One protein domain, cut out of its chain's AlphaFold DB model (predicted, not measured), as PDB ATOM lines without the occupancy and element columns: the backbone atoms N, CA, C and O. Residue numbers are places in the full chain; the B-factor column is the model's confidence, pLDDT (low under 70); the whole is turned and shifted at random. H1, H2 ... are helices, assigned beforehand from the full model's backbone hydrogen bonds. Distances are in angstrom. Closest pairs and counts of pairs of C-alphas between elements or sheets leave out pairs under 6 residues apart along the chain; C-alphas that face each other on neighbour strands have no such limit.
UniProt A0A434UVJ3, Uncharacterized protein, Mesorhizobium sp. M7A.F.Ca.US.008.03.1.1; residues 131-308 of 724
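Overview. This is residues 131 to 308 of the 724 residues of an uncharacterized protein of Mesorhizobium sp. M7A.F.Ca.US.008.03.1.1 (UniProt A0A434UVJ3). This is an elongated stack of helical hairpins that follow one another along the longest axis: H5 and H6, then H7 and H8, then H10 and H11. The short helices H2, H3 and H4 pack on H5, with H1 at that end of the stack, while at the other end residues 301 to 308, of which 301 to 307 belong to H11, stick out. The printed part has 178 residues with eleven named helices, H1 to H11 in order along the chain, and no named strand; the class is all helix. The whole is compact, with a radius of gyration of the C-alphas of 18.1 A, and the C-alphas span 68 by 32 by 26 A.

Arrangement. Start at H1, residues 131 to 143, and go on to H2, residues 153 to 160; the two are near each other. H3, residues 166 to 169, only just touches H1, with 3 pairs of C-alphas within 8 A, the closest those of Thr 135 and Val 166 at 6.9 A; on H1 residues 135 to 139 alone take part. H4, residues 172 to 178, touches H1 about perpendicular at 87 degrees, through residues 142 to 143 of H1 alone; the closest C-alphas are those of Val 142 and Ala 178, 5.8 A apart. Next comes H5, residues 186 to 199, which touches H2 with residues 186 to 191 alone; look at the C-alphas of Gly 153 and Tyr 188, the closest, 3.7 A apart. With residues 195 to 199 alone H5 touches H3, where the closest C-alphas are those of Pro 167 and Ser 199 at 4.3 A. H6, residues 203 to 221, forms a helical hairpin with H5, at a shallow tilt of 24 degrees, opposite ways, the closest C-alphas being those of Ala 193 and Met 209 at 4.7 A. H7, residues 225 to 235, touches residues 217 to 221 of H6 alone and stands about perpendicular to it at 85 degrees; the closest C-alphas are those of Val 217 and Ile 225, 5.7 A apart. H5 and H7 are the hubs, touching four helices each. H8, residues 237 to 246, makes a helical hairpin with H7 at 28 degrees, a shallow tilt, and the C-alphas of Tyr 233 and Ala 240 are the closest at 4.9 A. H9, residues 249 to 253, and H8 meet only through their link. H10, residues 262 to 280, touches H9, the closest C-alphas being those of Leu 252 and Val 265 at 6.0 A, and touches H7, those of Leu 226 and Ile 272 being closest at 5.8 A. H11, residues 283 to 307, forms a helical hairpin with H10 at a shallow tilt of 26 degrees; look at the C-alphas of Thr 270 and Ala 289, the closest, 5.0 A apart. H5 and H11 are apart. Every O i to N i+4 pair is within hydrogen-bond range in H1, H2 and H4 to H11, while H3 is too short for such a pair.

Along the chain. Find C-alpha 131 at (-36.589, 16.967, 18.113), where H1 begins and runs 18.6 A. H5 measures 19.9 A, H6 25.8 A, H7 15.6 A and H8 14.3 A; the short H2, H3, H4 and H9 are passed over here. H10 begins at C-alpha 262, at (-23.134, 40.753, -9.657), and runs 26.7 A. H11, the longest, runs 35.9 A and ends at C-alpha 307, at (-20.919, 45.489, -28.036).

Size, cuts and confidence. The C-alphas of His 144 and Gln 308, the two farthest apart, are 68.2 A apart. Residues 301 to 308 stand free; without them the body spans 57 by 32 by 26 A. The printed part has no cut and no long link. The mean pLDDT of the printed part is 87.2, and the residues under 70 are 131 to 133, 136 to 137, 140 and 143.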
ATOM      1  N   GLU A 131     -37.569  15.909  18.413       65.88
ATOM      2  CA  GLU A 131     -36.589  16.967  18.113       65.88
ATOM      3  C   GLU A 131     -36.485  18.013  19.235       65.88
ATOM      4  O   GLU A 131     -35.401  18.519  19.545       65.88
ATOM      5  N   PHE A 132     -37.600  18.260  19.916       64.62
ATOM      6  CA  PHE A 132     -37.698  19.164  21.048       64.62
ATOM      7  C   PHE A 132     -36.943  18.646  22.282       64.62
ATOM      8  O   PHE A 132     -36.140  19.385  22.848       64.62
ATOM      9  N   GLN A 133     -37.095  17.374  22.676       63.00
ATOM     10  CA  GLN A 133     -36.350  16.803  23.807       63.00
ATOM     11  C   GLN A 133     -34.837  16.813  23.573       63.00
ATOM     12  O   GLN A 133     -34.076  17.115  24.494       63.00
ATOM     13  N   ARG A 134     -34.382  16.544  22.341       73.06
ATOM     14  CA  ARG A 134     -32.955  16.670  21.988       73.06
ATOM     15  C   ARG A 134     -32.458  18.105  22.121       73.06
ATOM     16  O   ARG A 134     -31.367  18.323  22.646       73.06
ATOM     17  N   THR A 135     -33.271  19.065  21.696       75.56
ATOM     18  CA  THR A 135     -32.973  20.495  21.826       75.56
ATOM     19  C   THR A 135     -32.871  20.905  23.295       75.56
ATOM     20  O   THR A 135     -31.871  21.496  23.691       75.56
ATOM     21  N   LEU A 136     -33.846  20.530  24.131       68.06
ATOM     22  CA  LEU A 136     -33.827  20.838  25.563       68.06
ATOM     23  C   LEU A 136     -32.634  20.206  26.281       68.06
ATOM     24  O   LEU A 136     -32.008  20.851  27.117       68.06
ATOM     25  N   ARG A 137     -32.275  18.963  25.938       69.06
ATOM     26  CA  ARG A 137     -31.076  18.314  26.488       69.06
ATOM     27  C   ARG A 137     -29.801  19.044  26.084       69.06
ATOM     28  O   ARG A 137     -28.923  19.210  26.922       69.06
ATOM     29  N   LEU A 138     -29.701  19.493  24.833       76.94
ATOM     30  CA  LEU A 138     -28.560  20.279  24.372       76.94
ATOM     31  C   LEU A 138     -28.440  21.596  25.148       76.94
ATOM     32  O   LEU A 138     -27.357  21.908  25.638       76.94
ATOM     33  N   VAL A 139     -29.545  22.330  25.298       75.38
ATOM     34  CA  VAL A 139     -29.588  23.580  26.072       75.38
ATOM     35  C   VAL A 139     -29.162  23.324  27.517       75.38
ATOM     36  O   VAL A 139     -28.233  23.964  28.000       75.38
ATOM     37  N   HIS A 140     -29.748  22.316  28.166       69.19
ATOM     38  CA  HIS A 140     -29.420  21.948  29.541       69.19
ATOM     39  C   HIS A 140     -27.935  21.604  29.724       69.19
ATOM     40  O   HIS A 140     -27.313  22.041  30.691       69.19
ATOM     41  N   LEU A 141     -27.340  20.848  28.794       73.12
ATOM     42  CA  LEU A 141     -25.912  20.525  28.831       73.12
ATOM     43  C   LEU A 141     -25.049  21.791  28.750       73.12
ATOM     44  O   LEU A 141     -24.120  21.950  29.543       73.12
ATOM     45  N   VAL A 142     -25.371  22.702  27.829       75.44
ATOM     46  CA  VAL A 142     -24.642  23.967  27.658       75.44
ATOM     47  C   VAL A 142     -24.744  24.850  28.905       75.44
ATOM     48  O   VAL A 142     -23.727  25.366  29.367       75.44
ATOM     49  N   GLU A 143     -25.931  24.969  29.506       69.94
ATOM     50  CA  GLU A 143     -26.141  25.730  30.749       69.94
ATOM     51  C   GLU A 143     -25.304  25.200  31.924       69.94
ATOM     52  O   GLU A 143     -24.868  25.972  32.781       69.94
ATOM     53  N   HIS A 144     -25.036  23.891  31.950       71.38
ATOM     54  CA  HIS A 144     -24.221  23.231  32.976       71.38
ATOM     55  C   HIS A 144     -22.729  23.176  32.612       71.38
ATOM     56  O   HIS A 144     -21.966  22.406  33.197       71.38
ATOM     57  N   GLY A 145     -22.291  24.010  31.663       72.50
ATOM     58  CA  GLY A 145     -20.883  24.182  31.308       72.50
ATOM     59  C   GLY A 145     -20.321  23.083  30.409       72.50
ATOM     60  O   GLY A 145     -19.101  22.979  30.268       72.50
ATOM     61  N   TYR A 146     -21.173  22.257  29.792       79.56
ATOM     62  CA  TYR A 146     -20.717  21.264  28.828       79.56
ATOM     63  C   TYR A 146     -20.184  21.947  27.566       79.56
ATOM     64  O   TYR A 146     -20.880  22.721  26.907       79.56
ATOM     65  N   SER A 147     -18.943  21.621  27.202       85.06
ATOM     66  CA  SER A 147     -18.329  22.104  25.970       85.06
ATOM     67  C   SER A 147     -18.488  21.079  24.849       85.06
ATOM     68  O   SER A 147     -18.092  19.923  24.982       85.06
ATOM     69  N   LEU A 148     -18.973  21.541  23.700       86.44
ATOM     70  CA  LEU A 148     -18.964  20.827  22.421       86.44
ATOM     71  C   LEU A 148     -17.606  20.959  21.709       86.44
ATOM     72  O   LEU A 148     -17.460  20.595  20.543       86.44
ATOM     73  N   GLY A 149     -16.577  21.448  22.410       82.81
ATOM     74  CA  GLY A 149     -15.215  21.586  21.906       82.81
ATOM     75  C   GLY A 149     -14.534  20.266  21.538       82.81
ATOM     76  O   GLY A 149     -13.492  20.291  20.892       82.81
ATOM     77  N   SER A 150     -15.096  19.105  21.871       83.38
ATOM     78  CA  SER A 150     -14.635  17.804  21.365       83.38
ATOM     79  C   SER A 150     -15.241  17.439  20.002       83.38
ATOM     80  O   SER A 150     -14.600  16.708  19.254       83.38
ATOM     81  N   CYS A 151     -16.399  18.001  19.631       86.69
ATOM     82  CA  CYS A 151     -17.104  17.672  18.390       86.69
ATOM     83  C   CYS A 151     -16.394  18.232  17.154       86.69
ATOM     84  O   CYS A 151     -16.049  19.415  17.120       86.69
ATOM     85  N   ASN A 152     -16.195  17.425  16.117       91.44
ATOM     86  CA  ASN A 152     -15.787  17.930  14.801       91.44
ATOM     87  C   ASN A 152     -16.983  18.543  14.044       91.44
ATOM     88  O   ASN A 152     -18.136  18.435  14.466       91.44
ATOM     89  N   GLY A 153     -16.728  19.201  12.915       90.06
ATOM     90  CA  GLY A 153     -17.757  19.876  12.127       90.06
ATOM     91  C   GLY A 153     -18.857  18.941  11.619       90.06
ATOM     92  O   GLY A 153     -20.009  19.357  11.529       90.06
ATOM     93  N   LEU A 154     -18.533  17.674  11.332       91.62
ATOM     94  CA  LEU A 154     -19.509  16.680  10.877       91.62
ATOM     95  C   LEU A 154     -20.436  16.233  12.019       91.62
ATOM     96  O   LEU A 154     -21.644  16.086  11.835       91.62
ATOM     97  N   GLU A 155     -19.884  16.049  13.214       89.50
ATOM     98  CA  GLU A 155     -20.655  15.745  14.422       89.50
ATOM     99  C   GLU A 155     -21.559  16.922  14.794       89.50
ATOM    100  O   GLU A 155     -22.743  16.728  15.063       89.50
ATOM    101  N   LEU A 156     -21.034  18.149  14.720       91.38
ATOM    102  CA  LEU A 156     -21.793  19.356  15.029       91.38
ATOM    103  C   LEU A 156     -22.930  19.595  14.025       91.38
ATOM    104  O   LEU A 156     -24.050  19.879  14.441       91.38
ATOM    105  N   VAL A 157     -22.691  19.440  12.717       91.69
ATOM    106  CA  VAL A 157     -23.758  19.605  11.712       91.69
ATOM    107  C   VAL A 157     -24.839  18.527  11.851       91.69
ATOM    108  O   VAL A 157     -26.020  18.813  11.668       91.69
ATOM    109  N   THR A 158     -24.456  17.305  12.235       89.62
ATOM    110  CA  THR A 158     -25.402  16.207  12.485       89.62
ATOM    111  C   THR A 158     -26.238  16.472  13.735       89.62
ATOM    112  O   THR A 158     -27.448  16.253  13.709       89.62
ATOM    113  N   LEU A 159     -25.623  16.995  14.801       87.38
ATOM    114  CA  LEU A 159     -26.330  17.428  16.005       87.38
ATOM    115  C   LEU A 159     -27.334  18.539  15.676       87.38
ATOM    116  O   LEU A 159     -28.499  18.429  16.043       87.38
ATOM    117  N   MET A 160     -26.913  19.555  14.916       90.88
ATOM    118  CA  MET A 160     -27.789  20.666  14.527       90.88
ATOM    119  C   MET A 160     -28.945  20.221  13.627       90.88
ATOM    120  O   MET A 160     -30.008  20.825  13.661       90.88
ATOM    121  N   ASN A 161     -28.781  19.145  12.854       89.75
ATOM    122  CA  ASN A 161     -29.848  18.597  12.015       89.75
ATOM    123  C   ASN A 161     -31.003  17.965  12.805       89.75
ATOM    124  O   ASN A 161     -32.070  17.737  12.241       89.75
ATOM    125  N   VAL A 162     -30.770  17.613  14.071       84.56
ATOM    126  CA  VAL A 162     -31.744  16.917  14.923       84.56
ATOM    127  C   VAL A 162     -32.197  17.761  16.117       84.56
ATOM    128  O   VAL A 162     -32.840  17.227  17.025       84.56
ATOM    129  N   THR A 163     -31.855  19.051  16.109       83.12
ATOM    130  CA  THR A 163     -32.235  20.062  17.102       83.12
ATOM    131  C   THR A 163     -32.825  21.280  16.405       83.12
ATOM    132  O   THR A 163     -32.420  21.600  15.292       83.12
ATOM    133  N   GLN A 164     -33.693  22.016  17.088       80.31
ATOM    134  CA  GLN A 164     -34.385  23.171  16.528       80.31
ATOM    135  C   GLN A 164     -34.118  24.426  17.359       80.31
ATOM    136  O   GLN A 164     -33.959  24.349  18.570       80.31
ATOM    137  N   ASN A 165     -34.087  25.596  16.722       75.19
ATOM    138  CA  ASN A 165     -34.080  26.902  17.394       75.19
ATOM    139  C   ASN A 165     -32.979  27.111  18.464       75.19
ATOM    140  O   ASN A 165     -33.128  27.919  19.380       75.19
ATOM    141  N   VAL A 166     -31.851  26.399  18.355       83.56
ATOM    142  CA  VAL A 166     -30.720  26.504  19.297       83.56
ATOM    143  C   VAL A 166     -30.215  27.952  19.453       83.56
ATOM    144  O   VAL A 166     -29.994  28.372  20.590       83.56
ATOM    145  N   PRO A 167     -30.072  28.761  18.380       82.00
ATOM    146  CA  PRO A 167     -29.652  30.160  18.502       82.00
ATOM    147  C   PRO A 167     -30.599  31.054  19.303       82.00
ATOM    148  O   PRO A 167     -30.145  32.015  19.925       82.00
ATOM    149  N   GLN A 168     -31.900  30.759  19.271       78.75
ATOM    150  CA  GLN A 168     -32.935  31.510  19.979       78.75
ATOM    151  C   GLN A 168     -32.979  31.150  21.471       78.75
ATOM    152  O   GLN A 168     -33.374  31.986  22.279       78.75
ATOM    153  N   LEU A 169     -32.559  29.931  21.824       74.94
ATOM    154  CA  LEU A 169     -32.595  29.402  23.190       74.94
ATOM    155  C   LEU A 169     -31.311  29.660  23.985       74.94
ATOM    156  O   LEU A 169     -31.354  29.693  25.209       74.94
ATOM    157  N   LEU A 170     -30.174  29.848  23.310       75.75
ATOM    158  CA  LEU A 170     -28.884  30.104  23.953       75.75
ATOM    159  C   LEU A 170     -28.427  31.556  23.762       75.75
ATOM    160  O   LEU A 170     -28.610  32.180  22.712       75.75
ATOM    161  N   SER A 171     -27.792  32.121  24.788       77.19
ATOM    162  CA  SER A 171     -27.123  33.419  24.689       77.19
ATOM    163  C   SER A 171     -25.828  33.341  23.869       77.19
ATOM    164  O   SER A 171     -25.211  32.284  23.730       77.19
ATOM    165  N   GLU A 172     -25.370  34.487  23.353       80.19
ATOM    166  CA  GLU A 172     -24.079  34.585  22.654       80.19
ATOM    167  C   GLU A 172     -22.916  34.082  23.535       80.19
ATOM    168  O   GLU A 172     -22.042  33.370  23.045       80.19
ATOM    169  N   ALA A 173     -22.949  34.379  24.841       80.69
ATOM    170  CA  ALA A 173     -21.941  33.945  25.810       80.69
ATOM    171  C   ALA A 173     -21.968  32.427  26.065       80.69
ATOM    172  O   ALA A 173     -20.914  31.797  26.150       80.69
ATOM    173  N   GLU A 174     -23.160  31.829  26.149       81.31
ATOM    174  CA  GLU A 174     -23.325  30.376  26.297       81.31
ATOM    175  C   GLU A 174     -22.850  29.630  25.048       81.31
ATOM    176  O   GLU A 174     -22.134  28.637  25.160       81.31
ATOM    177  N   LEU A 175     -23.154  30.150  23.854       86.69
ATOM    178  CA  LEU A 175     -22.621  29.614  22.601       86.69
ATOM    179  C   LEU A 175     -21.096  29.752  22.524       86.69
ATOM    180  O   LEU A 175     -20.437  28.852  22.012       86.69
ATOM    181  N   ASP A 176     -20.516  30.840  23.032       86.31
ATOM    182  CA  ASP A 176     -19.061  31.021  23.078       86.31
ATOM    183  C   ASP A 176     -18.354  30.025  23.999       86.31
ATOM    184  O   ASP A 176     -17.300  29.492  23.643       86.31
ATOM    185  N   ALA A 177     -18.948  29.757  25.160       85.50
ATOM    186  CA  ALA A 177     -18.451  28.765  26.105       85.50
ATOM    187  C   ALA A 177     -18.585  27.336  25.560       85.50
ATOM    188  O   ALA A 177     -17.646  26.536  25.634       85.50
ATOM    189  N   ALA A 178     -19.748  27.017  24.988       86.19
ATOM    190  CA  ALA A 178     -20.045  25.687  24.479       86.19
ATOM    191  C   ALA A 178     -19.269  25.361  23.204       86.19
ATOM    192  O   ALA A 178     -18.820  24.228  23.038       86.19
ATOM    193  N   LEU A 179     -19.095  26.333  22.309       92.12
ATOM    194  CA  LEU A 179     -18.461  26.158  21.007       92.12
ATOM    195  C   LEU A 179     -17.163  26.977  20.947       92.12
ATOM    196  O   LEU A 179     -17.148  28.064  20.361       92.12
ATOM    197  N   PRO A 180     -16.043  26.481  21.507       91.69
ATOM    198  CA  PRO A 180     -14.748  27.142  21.364       91.69
ATOM    199  C   PRO A 180     -14.291  27.130  19.900       91.69
ATOM    200  O   PRO A 180     -14.643  26.221  19.153       91.69
ATOM    201  N   SER A 181     -13.503  28.130  19.496       92.06
ATOM    202  CA  SER A 181     -12.991  28.267  18.120       92.06
ATOM    203  C   SER A 181     -12.060  27.113  17.720       92.06
ATOM    204  O   SER A 181     -11.177  26.731  18.491       92.06
ATOM    205  N   LYS A 182     -12.218  26.607  16.493       92.00
ATOM    206  CA  LYS A 182     -11.410  25.554  15.862       92.00
ATOM    207  C   LYS A 182     -10.986  25.953  14.442       92.00
ATOM    208  O   LYS A 182     -11.574  25.484  13.471       92.00
ATOM    209  N   PRO A 183      -9.927  26.765  14.287       88.94
ATOM    210  CA  PRO A 183      -9.505  27.276  12.979       88.94
ATOM    211  C   PRO A 183      -9.180  26.199  11.931       88.94
ATOM    212  O   PRO A 183      -9.285  26.470  10.739       88.94
ATOM    213  N   GLU A 184      -8.794  25.000  12.374       90.50
ATOM    214  CA  GLU A 184      -8.453  23.857  11.515       90.50
ATOM    215  C   GLU A 184      -9.692  23.141  10.937       90.50
ATOM    216  O   GLU A 184      -9.586  22.420   9.946       90.50
ATOM    217  N   ASP A 185     -10.877  23.333  11.532       95.06
ATOM    218  CA  ASP A 185     -12.132  22.705  11.105       95.06
ATOM    219  C   ASP A 185     -13.092  23.760  10.538       95.06
ATOM    220  O   ASP A 185     -13.908  24.371  11.233       95.06
ATOM    221  N   ASN A 186     -12.986  23.973   9.228       96.19
ATOM    222  CA  ASN A 186     -13.768  24.983   8.521       96.19
ATOM    223  C   ASN A 186     -15.289  24.755   8.610       96.19
ATOM    224  O   ASN A 186     -16.043  25.728   8.592       96.19
ATOM    225  N   LEU A 187     -15.748  23.498   8.695       96.06
ATOM    226  CA  LEU A 187     -17.174  23.178   8.814       96.06
ATOM    227  C   LEU A 187     -17.683  23.511  10.210       96.06
ATOM    228  O   LEU A 187     -18.727  24.147  10.339       96.06
ATOM    229  N   TYR A 188     -16.920  23.155  11.241       96.31
ATOM    230  CA  TYR A 188     -17.229  23.547  12.609       96.31
ATOM    231  C   TYR A 188     -17.319  25.076  12.743       96.31
ATOM    232  O   TYR A 188     -18.297  25.590  13.286       96.31
ATOM    233  N   GLU A 189     -16.349  25.815  12.192       96.69
ATOM    234  CA  GLU A 189     -16.347  27.282  12.247       96.69
ATOM    235  C   GLU A 189     -17.524  27.916  11.501       96.69
ATOM    236  O   GLU A 189     -18.077  28.910  11.974       96.69
ATOM    237  N   LEU A 190     -17.943  27.341  10.369       96.81
ATOM    238  CA  LEU A 190     -19.138  27.790   9.657       96.81
ATOM    239  C   LEU A 190     -20.393  27.643  10.533       96.81
ATOM    240  O   LEU A 190     -21.133  28.617  10.699       96.81
ATOM    241  N   ILE A 191     -20.622  26.459  11.110       95.75
ATOM    242  CA  ILE A 191     -21.808  26.197  11.940       95.75
ATOM    243  C   ILE A 191     -21.787  27.080  13.189       95.75
ATOM    244  O   ILE A 191     -22.765  27.771  13.473       95.75
ATOM    245  N   ARG A 192     -20.645  27.155  13.881       94.75
ATOM    246  CA  ARG A 192     -20.443  28.028  15.044       94.75
ATOM    247  C   ARG A 192     -20.754  29.491  14.726       94.75
ATOM    248  O   ARG A 192     -21.480  30.143  15.476       94.75
ATOM    249  N   ALA A 193     -20.205  30.023  13.634       94.94
ATOM    250  CA  ALA A 193     -20.432  31.414  13.249       94.94
ATOM    251  C   ALA A 193     -21.898  31.676  12.867       94.94
ATOM    252  O   ALA A 193     -22.420  32.744  13.178       94.94
ATOM    253  N   SER A 194     -22.564  30.693  12.256       94.62
ATOM    254  CA  SER A 194     -23.978  30.790  11.867       94.62
ATOM    255  C   SER A 194     -24.904  30.801  13.086       94.62
ATOM    256  O   SER A 194     -25.769  31.665  13.179       94.62
ATOM    257  N   LEU A 195     -24.667  29.923  14.070       92.12
ATOM    258  CA  LEU A 195     -25.434  29.898  15.321       92.12
ATOM    259  C   LEU A 195     -25.313  31.220  16.088       92.12
ATOM    260  O   LEU A 195     -26.294  31.731  16.618       92.12
ATOM    261  N   LYS A 196     -24.114  31.808  16.121       91.31
ATOM    262  CA  LYS A 196     -23.886  33.107  16.767       91.31
ATOM    263  C   LYS A 196     -24.572  34.261  16.054       91.31
ATOM    264  O   LYS A 196     -25.133  35.124  16.721       91.31
ATOM    265  N   PHE A 197     -24.494  34.289  14.725       90.31
ATOM    266  CA  PHE A 197     -25.155  35.315  13.925       90.31
ATOM    267  C   PHE A 197     -26.663  35.303  14.157       90.31
ATOM    268  O   PHE A 197     -27.233  36.346  14.455       90.31
ATOM    269  N   GLU A 198     -27.273  34.120  14.124       86.19
ATOM    270  CA  GLU A 198     -28.707  33.969  14.356       86.19
ATOM    271  C   GLU A 198     -29.098  34.319  15.801       86.19
ATOM    272  O   GLU A 198     -30.139  34.919  16.059       86.19
ATOM    273  N   SER A 199     -28.226  34.004  16.763       83.25
ATOM    274  CA  SER A 199     -28.448  34.295  18.178       83.25
ATOM    275  C   SER A 199     -28.329  35.786  18.505       83.25
ATOM    276  O   SER A 199     -29.042  36.291  19.374       83.25
ATOM    277  N   ALA A 200     -27.424  36.515  17.852       81.88
ATOM    278  CA  ALA A 200     -27.195  37.938  18.095       81.88
ATOM    279  C   ALA A 200     -26.794  38.666  16.798       81.88
ATOM    280  O   ALA A 200     -25.607  38.934  16.599       81.88
ATOM    281  N   PRO A 201     -27.764  39.048  15.943       82.25
ATOM    282  CA  PRO A 201     -27.483  39.663  14.647       82.25
ATOM    283  C   PRO A 201     -26.792  41.025  14.803       82.25
ATOM    284  O   PRO A 201     -27.411  42.044  15.118       82.25
ATOM    285  N   LYS A 202     -25.474  41.045  14.608       86.50
ATOM    286  CA  LYS A 202     -24.615  42.237  14.633       86.50
ATOM    287  C   LYS A 202     -23.677  42.222  13.426       86.50
ATOM    288  O   LYS A 202     -23.315  41.160  12.919       86.50
ATOM    289  N   ILE A 203     -23.174  43.398  13.046       83.69
ATOM    290  CA  ILE A 203     -22.200  43.556  11.947       83.69
ATOM    291  C   ILE A 203     -20.978  42.634  12.135       83.69
ATOM    292  O   ILE A 203     -20.476  42.050  11.176       83.69
ATOM    293  N   SER A 204     -20.503  42.462  13.374       86.75
ATOM    294  CA  SER A 204     -19.365  41.588  13.692       86.75
ATOM    295  C   SER A 204     -19.672  40.106  13.457       86.75
ATOM    296  O   SER A 204     -18.873  39.397  12.846       86.75
ATOM    297  N   THR A 205     -20.825  39.626  13.920       87.62
ATOM    298  CA  THR A 205     -21.250  38.230  13.751       87.62
ATOM    299  C   THR A 205     -21.572  37.908  12.295       87.62
ATOM    300  O   THR A 205     -21.203  36.838  11.817       87.62
ATOM    301  N   GLU A 206     -22.156  38.859  11.562       88.94
ATOM    302  CA  GLU A 206     -22.416  38.743  10.125       88.94
ATOM    303  C   GLU A 206     -21.102  38.627   9.343       88.94
ATOM    304  O   GLU A 206     -20.919  37.710   8.539       88.94
ATOM    305  N   PHE A 207     -20.132  39.501   9.642       91.75
ATOM    306  CA  PHE A 207     -18.795  39.446   9.050       91.75
ATOM    307  C   PHE A 207     -18.107  38.097   9.302       91.75
ATOM    308  O   PHE A 207     -17.466  37.550   8.397       91.75
ATOM    309  N   ASN A 208     -18.238  37.551  10.514       92.00
ATOM    310  CA  ASN A 208     -17.655  36.261  10.884       92.00
ATOM    311  C   ASN A 208     -18.319  35.101  10.137       92.00
ATOM    312  O   ASN A 208     -17.607  34.267   9.577       92.00
ATOM    313  N   MET A 209     -19.655  35.071  10.072       94.25
ATOM    314  CA  MET A 209     -20.405  34.060   9.319       94.25
ATOM    315  C   MET A 209     -20.033  34.089   7.836       94.25
ATOM    316  O   MET A 209     -19.724  33.052   7.240       94.25
ATOM    317  N   ARG A 210     -19.979  35.285   7.248       94.94
ATOM    318  CA  ARG A 210     -19.567  35.481   5.858       94.94
ATOM    319  C   ARG A 210     -18.138  35.008   5.621       94.94
ATOM    320  O   ARG A 210     -17.891  34.230   4.706       94.94
ATOM    321  N   SER A 211     -17.205  35.408   6.482       95.50
ATOM    322  CA  SER A 211     -15.798  35.004   6.381       95.50
ATOM    323  C   SER A 211     -15.608  33.493   6.526       95.50
ATOM    324  O   SER A 211     -14.772  32.923   5.824       95.50
ATOM    325  N   ALA A 212     -16.370  32.840   7.409       96.00
ATOM    326  CA  ALA A 212     -16.353  31.389   7.567       96.00
ATOM    327  C   ALA A 212     -16.909  30.686   6.318       96.00
ATOM    328  O   ALA A 212     -16.279  29.751   5.826       96.00
ATOM    329  N   THR A 213     -18.009  31.200   5.754       96.81
ATOM    330  CA  THR A 213     -18.607  30.706   4.501       96.81
ATOM    331  C   THR A 213     -17.622  30.806   3.335       96.81
ATOM    332  O   THR A 213     -17.353  29.814   2.665       96.81
ATOM    333  N   GLU A 214     -17.008  31.972   3.112       96.69
ATOM    334  CA  GLU A 214     -16.006  32.142   2.049       96.69
ATOM    335  C   GLU A 214     -14.820  31.182   2.228       96.69
ATOM    336  O   GLU A 214     -14.362  30.570   1.264       96.69
ATOM    337  N   ARG A 215     -14.331  31.028   3.467       96.62
ATOM    338  CA  ARG A 215     -13.173  30.182   3.775       96.62
ATOM    339  C   ARG A 215     -13.436  28.722   3.432       96.62
ATOM    340  O   ARG A 215     -12.631  28.132   2.717       96.62
ATOM    341  N   ILE A 216     -14.543  28.149   3.910       97.00
ATOM    342  CA  ILE A 216     -14.858  26.741   3.653       97.00
ATOM    343  C   ILE A 216     -15.148  26.492   2.172       97.00
ATOM    344  O   ILE A 216     -14.679  25.502   1.613       97.00
ATOM    345  N   VAL A 217     -15.859  27.405   1.503       97.06
ATOM    346  CA  VAL A 217     -16.177  27.260   0.079       97.06
ATOM    347  C   VAL A 217     -14.897  27.247  -0.763       97.06
ATOM    348  O   VAL A 217     -14.748  26.393  -1.638       97.06
ATOM    349  N   ILE A 218     -13.939  28.134  -0.472       96.25
ATOM    350  CA  ILE A 218     -12.649  28.183  -1.176       96.25
ATOM    351  C   ILE A 218     -11.787  26.963  -0.834       96.25
ATOM    352  O   ILE A 218     -11.285  26.299  -1.737       96.25
ATOM    353  N   ALA A 219     -11.617  26.661   0.455       95.38
ATOM    354  CA  ALA A 219     -10.664  25.653   0.912       95.38
ATOM    355  C   ALA A 219     -11.123  24.212   0.644       95.38
ATOM    356  O   ALA A 219     -10.297  23.357   0.332       95.38
ATOM    357  N   ASN A 220     -12.423  23.929   0.769       96.38
ATOM    358  CA  ASN A 220     -12.951  22.563   0.756       96.38
ATOM    359  C   ASN A 220     -13.854  22.258  -0.450       96.38
ATOM    360  O   ASN A 220     -14.049  21.086  -0.763       96.38
ATOM    361  N   PHE A 221     -14.387  23.274  -1.143       95.88
ATOM    362  CA  PHE A 221     -15.392  23.093  -2.206       95.88
ATOM    363  C   PHE A 221     -15.045  23.795  -3.529       95.88
ATOM    364  O   PHE A 221     -15.919  24.008  -4.371       95.88
ATOM    365  N   GLY A 222     -13.769  24.145  -3.733       91.12
ATOM    366  CA  GLY A 222     -13.263  24.675  -5.005       91.12
ATOM    367  C   GLY A 222     -13.925  25.983  -5.451       91.12
ATOM    368  O   GLY A 222     -14.062  26.216  -6.647       91.12
ATOM    369  N   GLY A 223     -14.397  26.804  -4.508       92.06
ATOM    370  CA  GLY A 223     -15.101  28.055  -4.803       92.06
ATOM    371  C   GLY A 223     -16.603  27.900  -5.084       92.06
ATOM    372  O   GLY A 223     -17.281  28.902  -5.285       92.06
ATOM    373  N   SER A 224     -17.159  26.681  -5.069       94.06
ATOM    374  CA  SER A 224     -18.579  26.449  -5.360       94.06
ATOM    375  C   SER A 224     -19.426  26.347  -4.092       94.06
ATOM    376  O   SER A 224     -19.438  25.319  -3.409       94.06
ATOM    377  N   ILE A 225     -20.206  27.393  -3.807       95.81
ATOM    378  CA  ILE A 225     -21.162  27.386  -2.688       95.81
ATOM    379  C   ILE A 225     -22.256  26.320  -2.861       95.81
ATOM    380  O   ILE A 225     -22.698  25.714  -1.887       95.81
ATOM    381  N   LEU A 226     -22.634  26.009  -4.107       96.25
ATOM    382  CA  LEU A 226     -23.581  24.938  -4.416       96.25
ATOM    383  C   LEU A 226     -23.029  23.565  -4.011       96.25
ATOM    384  O   LEU A 226     -23.772  22.724  -3.508       96.25
ATOM    385  N   SER A 227     -21.732  23.322  -4.213       97.00
ATOM    386  CA  SER A 227     -21.092  22.073  -3.784       97.00
ATOM    387  C   SER A 227     -21.108  21.919  -2.263       97.00
ATOM    388  O   SER A 227     -21.375  20.823  -1.770       97.00
ATOM    389  N   LEU A 228     -20.900  23.013  -1.522       97.12
ATOM    390  CA  LEU A 228     -21.070  23.023  -0.070       97.12
ATOM    391  C   LEU A 228     -22.527  22.729   0.321       97.12
ATOM    392  O   LEU A 228     -22.761  21.864   1.162       97.12
ATOM    393  N   LEU A 229     -23.505  23.380  -0.317       97.00
ATOM    394  CA  LEU A 229     -24.926  23.141  -0.036       97.00
ATOM    395  C   LEU A 229     -25.315  21.674  -0.274       97.00
ATOM    396  O   LEU A 229     -25.970  21.067   0.568       97.00
ATOM    397  N   LYS A 230     -24.860  21.083  -1.386       97.00
ATOM    398  CA  LYS A 230     -25.046  19.658  -1.714       97.00
ATOM    399  C   LYS A 230     -24.475  18.741  -0.637       97.00
ATOM    400  O   LYS A 230     -25.113  17.757  -0.260       97.00
ATOM    401  N   PHE A 231     -23.279  19.058  -0.145       97.00
ATOM    402  CA  PHE A 231     -22.633  18.309   0.929       97.00
ATOM    403  C   PHE A 231     -23.421  18.396   2.243       97.00
ATOM    404  O   PHE A 231     -23.679  17.361   2.866       97.00
ATOM    405  N   ILE A 232     -23.850  19.601   2.635       96.06
ATOM    406  CA  ILE A 232     -24.659  19.801   3.844       96.06
ATOM    407  C   ILE A 232     -25.996  19.082   3.688       96.06
ATOM    408  O   ILE A 232     -26.356  18.330   4.576       96.06
ATOM    409  N   TYR A 233     -26.693  19.207   2.558       95.88
ATOM    410  CA  TYR A 233     -27.999  18.573   2.347       95.88
ATOM    411  C   TYR A 233     -27.945  17.049   2.455       95.88
ATOM    412  O   TYR A 233     -28.806  16.445   3.085       95.88
ATOM    413  N   LYS A 234     -26.902  16.421   1.898       94.19
ATOM    414  CA  LYS A 234     -26.706  14.967   2.004       94.19
ATOM    415  C   LYS A 234     -26.512  14.502   3.453       94.19
ATOM    416  O   LYS A 234     -26.873  13.376   3.781       94.19
ATOM    417  N   THR A 235     -25.910  15.344   4.289       90.88
ATOM    418  CA  THR A 235     -25.534  15.007   5.671       90.88
ATOM    419  C   THR A 235     -26.609  15.425   6.678       90.88
ATOM    420  O   THR A 235     -26.901  14.707   7.627       90.88
ATOM    421  N   ALA A 236     -27.191  16.600   6.462       92.00
ATOM    422  CA  ALA A 236     -28.019  17.359   7.380       92.00
ATOM    423  C   ALA A 236     -29.044  18.221   6.598       92.00
ATOM    424  O   ALA A 236     -28.840  19.429   6.422       92.00
ATOM    425  N   PRO A 237     -30.150  17.626   6.105       91.44
ATOM    426  CA  PRO A 237     -31.148  18.328   5.292       91.44
ATOM    427  C   PRO A 237     -31.761  19.573   5.952       91.44
ATOM    428  O   PRO A 237     -31.988  20.570   5.266       91.44
ATOM    429  N   GLN A 238     -31.997  19.558   7.270       87.62
ATOM    430  CA  GLN A 238     -32.580  20.706   7.980       87.62
ATOM    431  C   GLN A 238     -31.601  21.879   8.055       87.62
ATOM    432  O   GLN A 238     -31.982  23.035   7.873       87.62
ATOM    433  N   VAL A 239     -30.309  21.585   8.218       92.31
ATOM    434  CA  VAL A 239     -29.258  22.610   8.189       92.31
ATOM    435  C   VAL A 239     -29.089  23.176   6.775       92.31
ATOM    436  O   VAL A 239     -28.897  24.378   6.602       92.31
ATOM    437  N   ALA A 240     -29.218  22.345   5.737       93.75
ATOM    438  CA  ALA A 240     -29.210  22.833   4.358       93.75
ATOM    439  C   ALA A 240     -30.400  23.756   4.060       93.75
ATOM    440  O   ALA A 240     -30.222  24.752   3.363       93.75
ATOM    441  N   LYS A 241     -31.584  23.472   4.619       90.88
ATOM    442  CA  LYS A 241     -32.755  24.355   4.516       90.88
ATOM    443  C   LYS A 241     -32.491  25.728   5.145       90.88
ATOM    444  O   LYS A 241     -32.848  26.739   4.546       90.88
ATOM    445  N   PHE A 242     -31.825  25.772   6.300       91.38
ATOM    446  CA  PHE A 242     -31.382  27.030   6.913       91.38
ATOM    447  C   PHE A 242     -30.459  27.819   5.972       91.38
ATOM    448  O   PHE A 242     -30.721  28.985   5.677       91.38
ATOM    449  N   TYR A 243     -29.422  27.177   5.422       94.25
ATOM    450  CA  TYR A 243     -28.508  27.856   4.499       94.25
ATOM    451  C   TYR A 243     -29.162  28.260   3.178       94.25
ATOM    452  O   TYR A 243     -28.794  29.291   2.628       94.25
ATOM    453  N   MET A 244     -30.156  27.516   2.694       93.25
ATOM    454  CA  MET A 244     -30.945  27.898   1.521       93.25
ATOM    455  C   MET A 244     -31.692  29.225   1.739       93.25
ATOM    456  O   MET A 244     -31.749  30.052   0.832       93.25
ATOM    457  N   ALA A 245     -32.237  29.452   2.938       88.56
ATOM    458  CA  ALA A 245     -32.888  30.717   3.288       88.56
ATOM    459  C   ALA A 245     -31.872  31.856   3.512       88.56
ATOM    460  O   ALA A 245     -32.114  33.003   3.128       88.56
ATOM    461  N   MET A 246     -30.725  31.529   4.114       89.19
ATOM    462  CA  MET A 246     -29.687  32.498   4.473       89.19
ATOM    463  C   MET A 246     -28.862  32.975   3.268       89.19
ATOM    464  O   MET A 246     -28.575  34.163   3.139       89.19
ATOM    465  N   TRP A 247     -28.479  32.072   2.362       93.31
ATOM    466  CA  TRP A 247     -27.657  32.363   1.180       93.31
ATOM    467  C   TRP A 247     -28.485  32.918   0.018       93.31
ATOM    468  O   TRP A 247     -28.415  32.446  -1.116       93.31
ATOM    469  N   ASN A 248     -29.272  33.948   0.315       88.31
ATOM    470  CA  ASN A 248     -29.973  34.737  -0.685       88.31
ATOM    471  C   ASN A 248     -29.016  35.701  -1.413       88.31
ATOM    472  O   ASN A 248     -27.850  35.866  -1.048       88.31
ATOM    473  N   GLU A 249     -29.522  36.376  -2.444       85.69
ATOM    474  CA  GLU A 249     -28.743  37.299  -3.277       85.69
ATOM    475  C   GLU A 249     -28.037  38.393  -2.453       85.69
ATOM    476  O   GLU A 249     -26.862  38.674  -2.682       85.69
ATOM    477  N   SER A 250     -28.705  38.948  -1.433       88.25
ATOM    478  CA  SER A 250     -28.133  39.985  -0.564       88.25
ATOM    479  C   SER A 250     -26.912  39.485   0.210       88.25
ATOM    480  O   SER A 250     -25.923  40.209   0.326       88.25
ATOM    481  N   PHE A 251     -26.947  38.242   0.692       92.00
ATOM    482  CA  PHE A 251     -25.799  37.623   1.346       92.00
ATOM    483  C   PHE A 251     -24.657  37.364   0.351       92.00
ATOM    484  O   PHE A 251     -23.507  37.728   0.610       92.00
ATOM    485  N   LEU A 252     -24.972  36.785  -0.812       93.50
ATOM    486  CA  LEU A 252     -23.979  36.409  -1.821       93.50
ATOM    487  C   LEU A 252     -23.241  37.620  -2.410       93.50
ATOM    488  O   LEU A 252     -22.031  37.538  -2.621       93.50
ATOM    489  N   ILE A 253     -23.915  38.763  -2.598       91.56
ATOM    490  CA  ILE A 253     -23.285  40.025  -3.042       91.56
ATOM    491  C   ILE A 253     -22.148  40.454  -2.108       91.56
ATOM    492  O   ILE A 253     -21.162  41.040  -2.554       91.56
ATOM    493  N   GLN A 254     -22.256  40.158  -0.813       92.19
ATOM    494  CA  GLN A 254     -21.249  40.548   0.169       92.19
ATOM    495  C   GLN A 254     -20.041  39.593   0.202       92.19
ATOM    496  O   GLN A 254     -19.021  39.913   0.821       92.19
ATOM    497  N   CYS A 255     -20.118  38.423  -0.441       92.50
ATOM    498  CA  CYS A 255     -19.047  37.424  -0.495       92.50
ATOM    499  C   CYS A 255     -17.974  37.773  -1.548       92.50
ATOM    500  O   CYS A 255     -17.736  37.018  -2.493       92.50
ATOM    501  N   TYR A 256     -17.294  38.912  -1.384       91.62
ATOM    502  CA  TYR A 256     -16.330  39.468  -2.349       91.62
ATOM    503  C   TYR A 256     -15.106  38.578  -2.649       91.62
ATOM    504  O   TYR A 256     -14.381  38.797  -3.632       91.62
ATOM    505  N   LYS A 257     -14.810  37.587  -1.795       93.06
ATOM    506  CA  LYS A 257     -13.756  36.600  -2.089       93.06
ATOM    507  C   LYS A 257     -14.233  35.516  -3.048       93.06
ATOM    508  O   LYS A 257     -13.395  34.978  -3.765       93.06
ATOM    509  N   LEU A 258     -15.534  35.226  -3.060       91.38
ATOM    510  CA  LEU A 258     -16.150  34.234  -3.941       91.38
ATOM    511  C   LEU A 258     -16.563  34.840  -5.277       91.38
ATOM    512  O   LEU A 258     -16.301  34.235  -6.310       91.38
ATOM    513  N   TYR A 259     -17.155  36.035  -5.252       92.94
ATOM    514  CA  TYR A 259     -17.733  36.656  -6.439       92.94
ATOM    515  C   TYR A 259     -17.098  38.014  -6.725       92.94
ATOM    516  O   TYR A 259     -16.935  38.849  -5.832       92.94
ATOM    517  N   LYS A 260     -16.719  38.239  -7.986       87.94
ATOM    518  CA  LYS A 260     -16.128  39.495  -8.480       87.94
ATOM    519  C   LYS A 260     -17.134  40.396  -9.178       87.94
ATOM    520  O   LYS A 260     -16.846  41.570  -9.395       87.94
ATOM    521  N   SER A 261     -18.301  39.861  -9.516       83.06
ATOM    522  CA  SER A 261     -19.351  40.588 -10.218       83.06
ATOM    523  C   SER A 261     -20.742  40.166  -9.744       83.06
ATOM    524  O   SER A 261     -20.944  39.040  -9.291       83.06
ATOM    525  N   ALA A 262     -21.721  41.063  -9.896       81.12
ATOM    526  CA  ALA A 262     -23.134  40.753  -9.657       81.12
ATOM    527  C   ALA A 262     -23.642  39.619 -10.569       81.12
ATOM    528  O   ALA A 262     -24.500  38.835 -10.178       81.12
ATOM    529  N   TYR A 263     -23.060  39.480 -11.763       81.19
ATOM    530  CA  TYR A 263     -23.368  38.379 -12.670       81.19
ATOM    531  C   TYR A 263     -23.007  37.013 -12.065       81.19
ATOM    532  O   TYR A 263     -23.829  36.100 -12.073       81.19
ATOM    533  N   GLU A 264     -21.811  36.869 -11.486       86.38
ATOM    534  CA  GLU A 264     -21.403  35.616 -10.834       86.38
ATOM    535  C   GLU A 264     -22.308  35.260  -9.645       86.38
ATOM    536  O   GLU A 264     -22.636  34.087  -9.449       86.38
ATOM    537  N   VAL A 265     -22.765  36.273  -8.900       89.38
ATOM    538  CA  VAL A 265     -23.754  36.102  -7.828       89.38
ATOM    539  C   VAL A 265     -25.064  35.551  -8.385       89.38
ATOM    540  O   VAL A 265     -25.564  34.545  -7.886       89.38
ATOM    541  N   ASN A 266     -25.602  36.150  -9.448       86.62
ATOM    542  CA  ASN A 266     -26.864  35.704 -10.036       86.62
ATOM    543  C   ASN A 266     -26.781  34.282 -10.600       86.62
ATOM    544  O   ASN A 266     -27.732  33.508 -10.461       86.62
ATOM    545  N   VAL A 267     -25.644  33.907 -11.193       88.38
ATOM    546  CA  VAL A 267     -25.390  32.532 -11.651       88.38
ATOM    547  C   VAL A 267     -25.383  31.560 -10.469       88.38
ATOM    548  O   VAL A 267     -26.004  30.494 -10.547       88.38
ATOM    549  N   ALA A 268     -24.731  31.919  -9.360       91.12
ATOM    550  CA  ALA A 268     -24.722  31.102  -8.151       91.12
ATOM    551  C   ALA A 268     -26.128  30.954  -7.544       91.12
ATOM    552  O   ALA A 268     -26.550  29.825  -7.292       91.12
ATOM    553  N   SER A 269     -26.875  32.054  -7.397       91.50
ATOM    554  CA  SER A 269     -28.267  32.060  -6.921       91.50
ATOM    555  C   SER A 269     -29.169  31.176  -7.783       91.50
ATOM    556  O   SER A 269     -29.901  30.339  -7.261       91.50
ATOM    557  N   THR A 270     -29.075  31.309  -9.111       92.19
ATOM    558  CA  THR A 270     -29.838  30.493 -10.071       92.19
ATOM    559  C   THR A 270     -29.529  29.009  -9.890       92.19
ATOM    560  O   THR A 270     -30.439  28.189  -9.814       92.19
ATOM    561  N   SER A 271     -28.245  28.666  -9.761       93.56
ATOM    562  CA  SER A 271     -27.796  27.277  -9.610       93.56
ATOM    563  C   SER A 271     -28.225  26.662  -8.272       93.56
ATOM    564  O   SER A 271     -28.520  25.469  -8.209       93.56
ATOM    565  N   ILE A 272     -28.256  27.464  -7.200       94.69
ATOM    566  CA  ILE A 272     -28.765  27.059  -5.884       94.69
ATOM    567  C   ILE A 272     -30.272  26.781  -5.953       94.69
ATOM    568  O   ILE A 272     -30.701  25.698  -5.553       94.69
ATOM    569  N   LEU A 273     -31.055  27.724  -6.492       94.12
ATOM    570  CA  LEU A 273     -32.513  27.615  -6.611       94.12
ATOM    571  C   LEU A 273     -32.935  26.433  -7.486       94.12
ATOM    572  O   LEU A 273     -33.791  25.653  -7.078       94.12
ATOM    573  N   ASP A 274     -32.306  26.274  -8.653       94.12
ATOM    574  CA  ASP A 274     -32.604  25.184  -9.582       94.12
ATOM    575  C   ASP A 274     -32.337  23.820  -8.941       94.12
ATOM    576  O   ASP A 274     -33.205  22.943  -8.920       94.12
ATOM    577  N   TRP A 275     -31.151  23.646  -8.352       96.00
ATOM    578  CA  TRP A 275     -30.786  22.380  -7.735       96.00
ATOM    579  C   TRP A 275     -31.668  22.058  -6.522       96.00
ATOM    580  O   TRP A 275     -32.179  20.941  -6.433       96.00
ATOM    581  N   TYR A 276     -31.869  23.011  -5.604       94.25
ATOM    582  CA  TYR A 276     -32.670  22.783  -4.398       94.25
ATOM    583  C   TYR A 276     -34.153  22.571  -4.732       94.25
ATOM    584  O   TYR A 276     -34.791  21.697  -4.141       94.25
ATOM    585  N   GLY A 277     -34.680  23.286  -5.732       93.00
ATOM    586  CA  GLY A 277     -36.025  23.076  -6.272       93.00
ATOM    587  C   GLY A 277     -36.220  21.655  -6.801       93.00
ATOM    588  O   GLY A 277     -37.190  21.000  -6.433       93.00
ATOM    589  N   HIS A 278     -35.256  21.111  -7.557       93.31
ATOM    590  CA  HIS A 278     -35.305  19.712  -8.004       93.31
ATOM    591  C   HIS A 278     -35.189  18.705  -6.851       93.31
ATOM    592  O   HIS A 278     -35.788  17.635  -6.919       93.31
ATOM    593  N   GLN A 279     -34.416  19.007  -5.799       92.94
ATOM    594  CA  GLN A 279     -34.319  18.113  -4.636       92.94
ATOM    595  C   GLN A 279     -35.602  18.080  -3.797       92.94
ATOM    596  O   GLN A 279     -35.867  17.079  -3.137       92.94
ATOM    597  N   THR A 280     -36.375  19.169  -3.788       90.69
ATOM    598  CA  THR A 280     -37.574  19.325  -2.945       90.69
ATOM    599  C   THR A 280     -38.895  19.230  -3.711       90.69
ATOM    600  O   THR A 280     -39.948  19.260  -3.081       90.69
ATOM    601  N   ASP A 281     -38.842  19.082  -5.041       91.88
ATOM    602  CA  ASP A 281     -39.991  19.167  -5.960       91.88
ATOM    603  C   ASP A 281     -40.794  20.479  -5.796       91.88
ATOM    604  O   ASP A 281     -42.017  20.530  -5.944       91.88
ATOM    605  N   ASP A 282     -40.092  21.572  -5.470       90.69
ATOM    606  CA  ASP A 282     -40.696  22.886  -5.255       90.69
ATOM    607  C   ASP A 282     -40.789  23.666  -6.574       90.69
ATOM    608  O   ASP A 282     -39.815  24.243  -7.074       90.69
ATOM    609  N   LYS A 283     -42.003  23.714  -7.129       90.19
ATOM    610  CA  LYS A 283     -42.296  24.421  -8.382       90.19
ATOM    611  C   LYS A 283     -42.017  25.921  -8.309       90.19
ATOM    612  O   LYS A 283     -41.603  26.483  -9.317       90.19
ATOM    613  N   VAL A 284     -42.194  26.557  -7.151       89.94
ATOM    614  CA  VAL A 284     -41.973  28.003  -6.994       89.94
ATOM    615  C   VAL A 284     -40.485  28.321  -7.124       89.94
ATOM    616  O   VAL A 284     -40.105  29.274  -7.807       89.94
ATOM    617  N   LEU A 285     -39.623  27.492  -6.527       87.75
ATOM    618  CA  LEU A 285     -38.170  27.640  -6.656       87.75
ATOM    619  C   LEU A 285     -37.696  27.374  -8.087       87.75
ATOM    620  O   LEU A 285     -36.856  28.117  -8.594       87.75
ATOM    621  N   LEU A 286     -38.264  26.366  -8.756       88.00
ATOM    622  CA  LEU A 286     -37.954  26.058 -10.155       88.00
ATOM    623  C   LEU A 286     -38.397  27.175 -11.108       88.00
ATOM    624  O   LEU A 286     -37.648  27.545 -12.010       88.00
ATOM    625  N   GLU A 287     -39.586  27.745 -10.907       84.62
ATOM    626  CA  GLU A 287     -40.055  28.904 -11.672       84.62
ATOM    627  C   GLU A 287     -39.148  30.113 -11.446       84.62
ATOM    628  O   GLU A 287     -38.689  30.721 -12.415       84.62
ATOM    629  N   ARG A 288     -38.783  30.410 -10.191       86.31
ATOM    630  CA  ARG A 288     -37.858  31.508  -9.879       86.31
ATOM    631  C   ARG A 288     -36.478  31.296 -10.502       86.31
ATOM    632  O   ARG A 288     -35.903  32.252 -11.021       86.31
ATOM    633  N   ALA A 289     -35.959  30.067 -10.481       87.44
ATOM    634  CA  ALA A 289     -34.696  29.718 -11.124       87.44
ATOM    635  C   ALA A 289     -34.758  29.934 -12.642       87.44
ATOM    636  O   ALA A 289     -33.849  30.537 -13.207       87.44
ATOM    637  N   ARG A 290     -35.850  29.518 -13.300       85.31
ATOM    638  CA  ARG A 290     -36.062  29.756 -14.739       85.31
ATOM    639  C   ARG A 290     -36.137  31.244 -15.066       85.31
ATOM    640  O   ARG A 290     -35.495  31.671 -16.022       85.31
ATOM    641  N   SER A 291     -36.864  32.034 -14.272       84.25
ATOM    642  CA  SER A 291     -36.946  33.488 -14.457       84.25
ATOM    643  C   SER A 291     -35.575  34.153 -14.331       84.25
ATOM    644  O   SER A 291     -35.177  34.889 -15.229       84.25
ATOM    645  N   LEU A 292     -34.809  33.839 -13.280       83.12
ATOM    646  CA  LEU A 292     -33.463  34.393 -13.082       83.12
ATOM    647  C   LEU A 292     -32.473  33.933 -14.162       83.12
ATOM    648  O   LEU A 292     -31.656  34.722 -14.637       83.12
ATOM    649  N   ALA A 293     -32.550  32.670 -14.590       82.19
ATOM    650  CA  ALA A 293     -31.739  32.153 -15.689       82.19
ATOM    651  C   ALA A 293     -32.019  32.911 -16.994       82.19
ATOM    652  O   ALA A 293     -31.084  33.272 -17.713       82.19
ATOM    653  N   LEU A 294     -33.298  33.170 -17.284       80.50
ATOM    654  CA  LEU A 294     -33.715  33.952 -18.440       80.50
ATOM    655  C   LEU A 294     -33.213  35.395 -18.332       80.50
ATOM    656  O   LEU A 294     -32.583  35.870 -19.270       80.50
ATOM    657  N   GLU A 295     -33.405  36.065 -17.195       80.19
ATOM    658  CA  GLU A 295     -32.914  37.431 -16.960       80.19
ATOM    659  C   GLU A 295     -31.399  37.540 -17.187       80.19
ATOM    660  O   GLU A 295     -30.951  38.388 -17.961       80.19
ATOM    661  N   ASN A 296     -30.604  36.634 -16.607       78.94
ATOM    662  CA  ASN A 296     -29.153  36.601 -16.809       78.94
ATOM    663  C   ASN A 296     -28.780  36.423 -18.282       78.94
ATOM    664  O   ASN A 296     -27.882  37.092 -18.794       78.94
ATOM    665  N   LYS A 297     -29.484  35.530 -18.980       80.38
ATOM    666  CA  LYS A 297     -29.261  35.284 -20.402       80.38
ATOM    667  C   LYS A 297     -29.610  36.507 -21.249       80.38
ATOM    668  O   LYS A 297     -28.846  36.854 -22.144       80.38
ATOM    669  N   LEU A 298     -30.713  37.190 -20.947       79.94
ATOM    670  CA  LEU A 298     -31.117  38.418 -21.632       79.94
ATOM    671  C   LEU A 298     -30.109  39.548 -21.391       79.94
ATOM    672  O   LEU A 298     -29.784  40.267 -22.333       79.94
ATOM    673  N   VAL A 299     -29.551  39.668 -20.181       75.44
ATOM    674  CA  VAL A 299     -28.474  40.629 -19.876       75.44
ATOM    675  C   VAL A 299     -27.223  40.351 -20.714       75.44
ATOM    676  O   VAL A 299     -26.642  41.291 -21.256       75.44
ATOM    677  N   LEU A 300     -26.824  39.086 -20.873       75.12
ATOM    678  CA  LEU A 300     -25.684  38.719 -21.724       75.12
ATOM    679  C   LEU A 300     -25.940  39.048 -23.194       75.12
ATOM    680  O   LEU A 300     -25.116  39.703 -23.823       75.12
ATOM    681  N   ILE A 301     -27.095  38.644 -23.725       77.12
ATOM    682  CA  ILE A 301     -27.461  38.919 -25.120       77.12
ATOM    683  C   ILE A 301     -27.524  40.427 -25.356       77.12
ATOM    684  O   ILE A 301     -27.064  40.915 -26.383       77.12
ATOM    685  N   ARG A 302     -28.036  41.189 -24.389       76.44
ATOM    686  CA  ARG A 302     -28.035  42.646 -24.446       76.44
ATOM    687  C   ARG A 302     -26.624  43.222 -24.462       76.44
ATOM    688  O   ARG A 302     -26.352  44.093 -25.281       76.44
ATOM    689  N   HIS A 303     -25.734  42.749 -23.595       75.12
ATOM    690  CA  HIS A 303     -24.335  43.169 -23.613       75.12
ATOM    691  C   HIS A 303     -23.680  42.845 -24.967       75.12
ATOM    692  O   HIS A 303     -22.955  43.672 -25.519       75.12
ATOM    693  N   ASP A 304     -23.974  41.676 -25.538       73.81
ATOM    694  CA  ASP A 304     -23.487  41.291 -26.861       73.81
ATOM    695  C   ASP A 304     -24.037  42.221 -27.953       73.81
ATOM    696  O   ASP A 304     -23.255  42.711 -28.767       73.81
ATOM    697  N   ILE A 305     -25.332  42.559 -27.926       75.88
ATOM    698  CA  ILE A 305     -25.949  43.545 -28.832       75.88
ATOM    699  C   ILE A 305     -25.284  44.909 -28.684       75.88
ATOM    700  O   ILE A 305     -24.889  45.494 -29.690       75.88
ATOM    701  N   ASP A 306     -25.121  45.400 -27.453       74.06
ATOM    702  CA  ASP A 306     -24.489  46.687 -27.164       74.06
ATOM    703  C   ASP A 306     -23.044  46.725 -27.688       74.06
ATOM    704  O   ASP A 306     -22.649  47.701 -28.328       74.06
ATOM    705  N   SER A 307     -22.289  45.633 -27.521       71.25
ATOM    706  CA  SER A 307     -20.919  45.489 -28.036       71.25
ATOM    707  C   SER A 307     -20.829  45.343 -29.562       71.25
ATOM    708  O   SER A 307     -19.748  45.471 -30.133       71.25
ATOM    709  N   GLN A 308     -21.956  45.084 -30.226       73.38
ATOM    710  CA  GLN A 308     -22.067  44.887 -31.673       73.38
ATOM    711  C   GLN A 308     -22.986  45.918 -32.346       73.38
ATOM    712  O   GLN A 308     -23.388  45.745 -33.504       73.38
TER     713      GLN A 308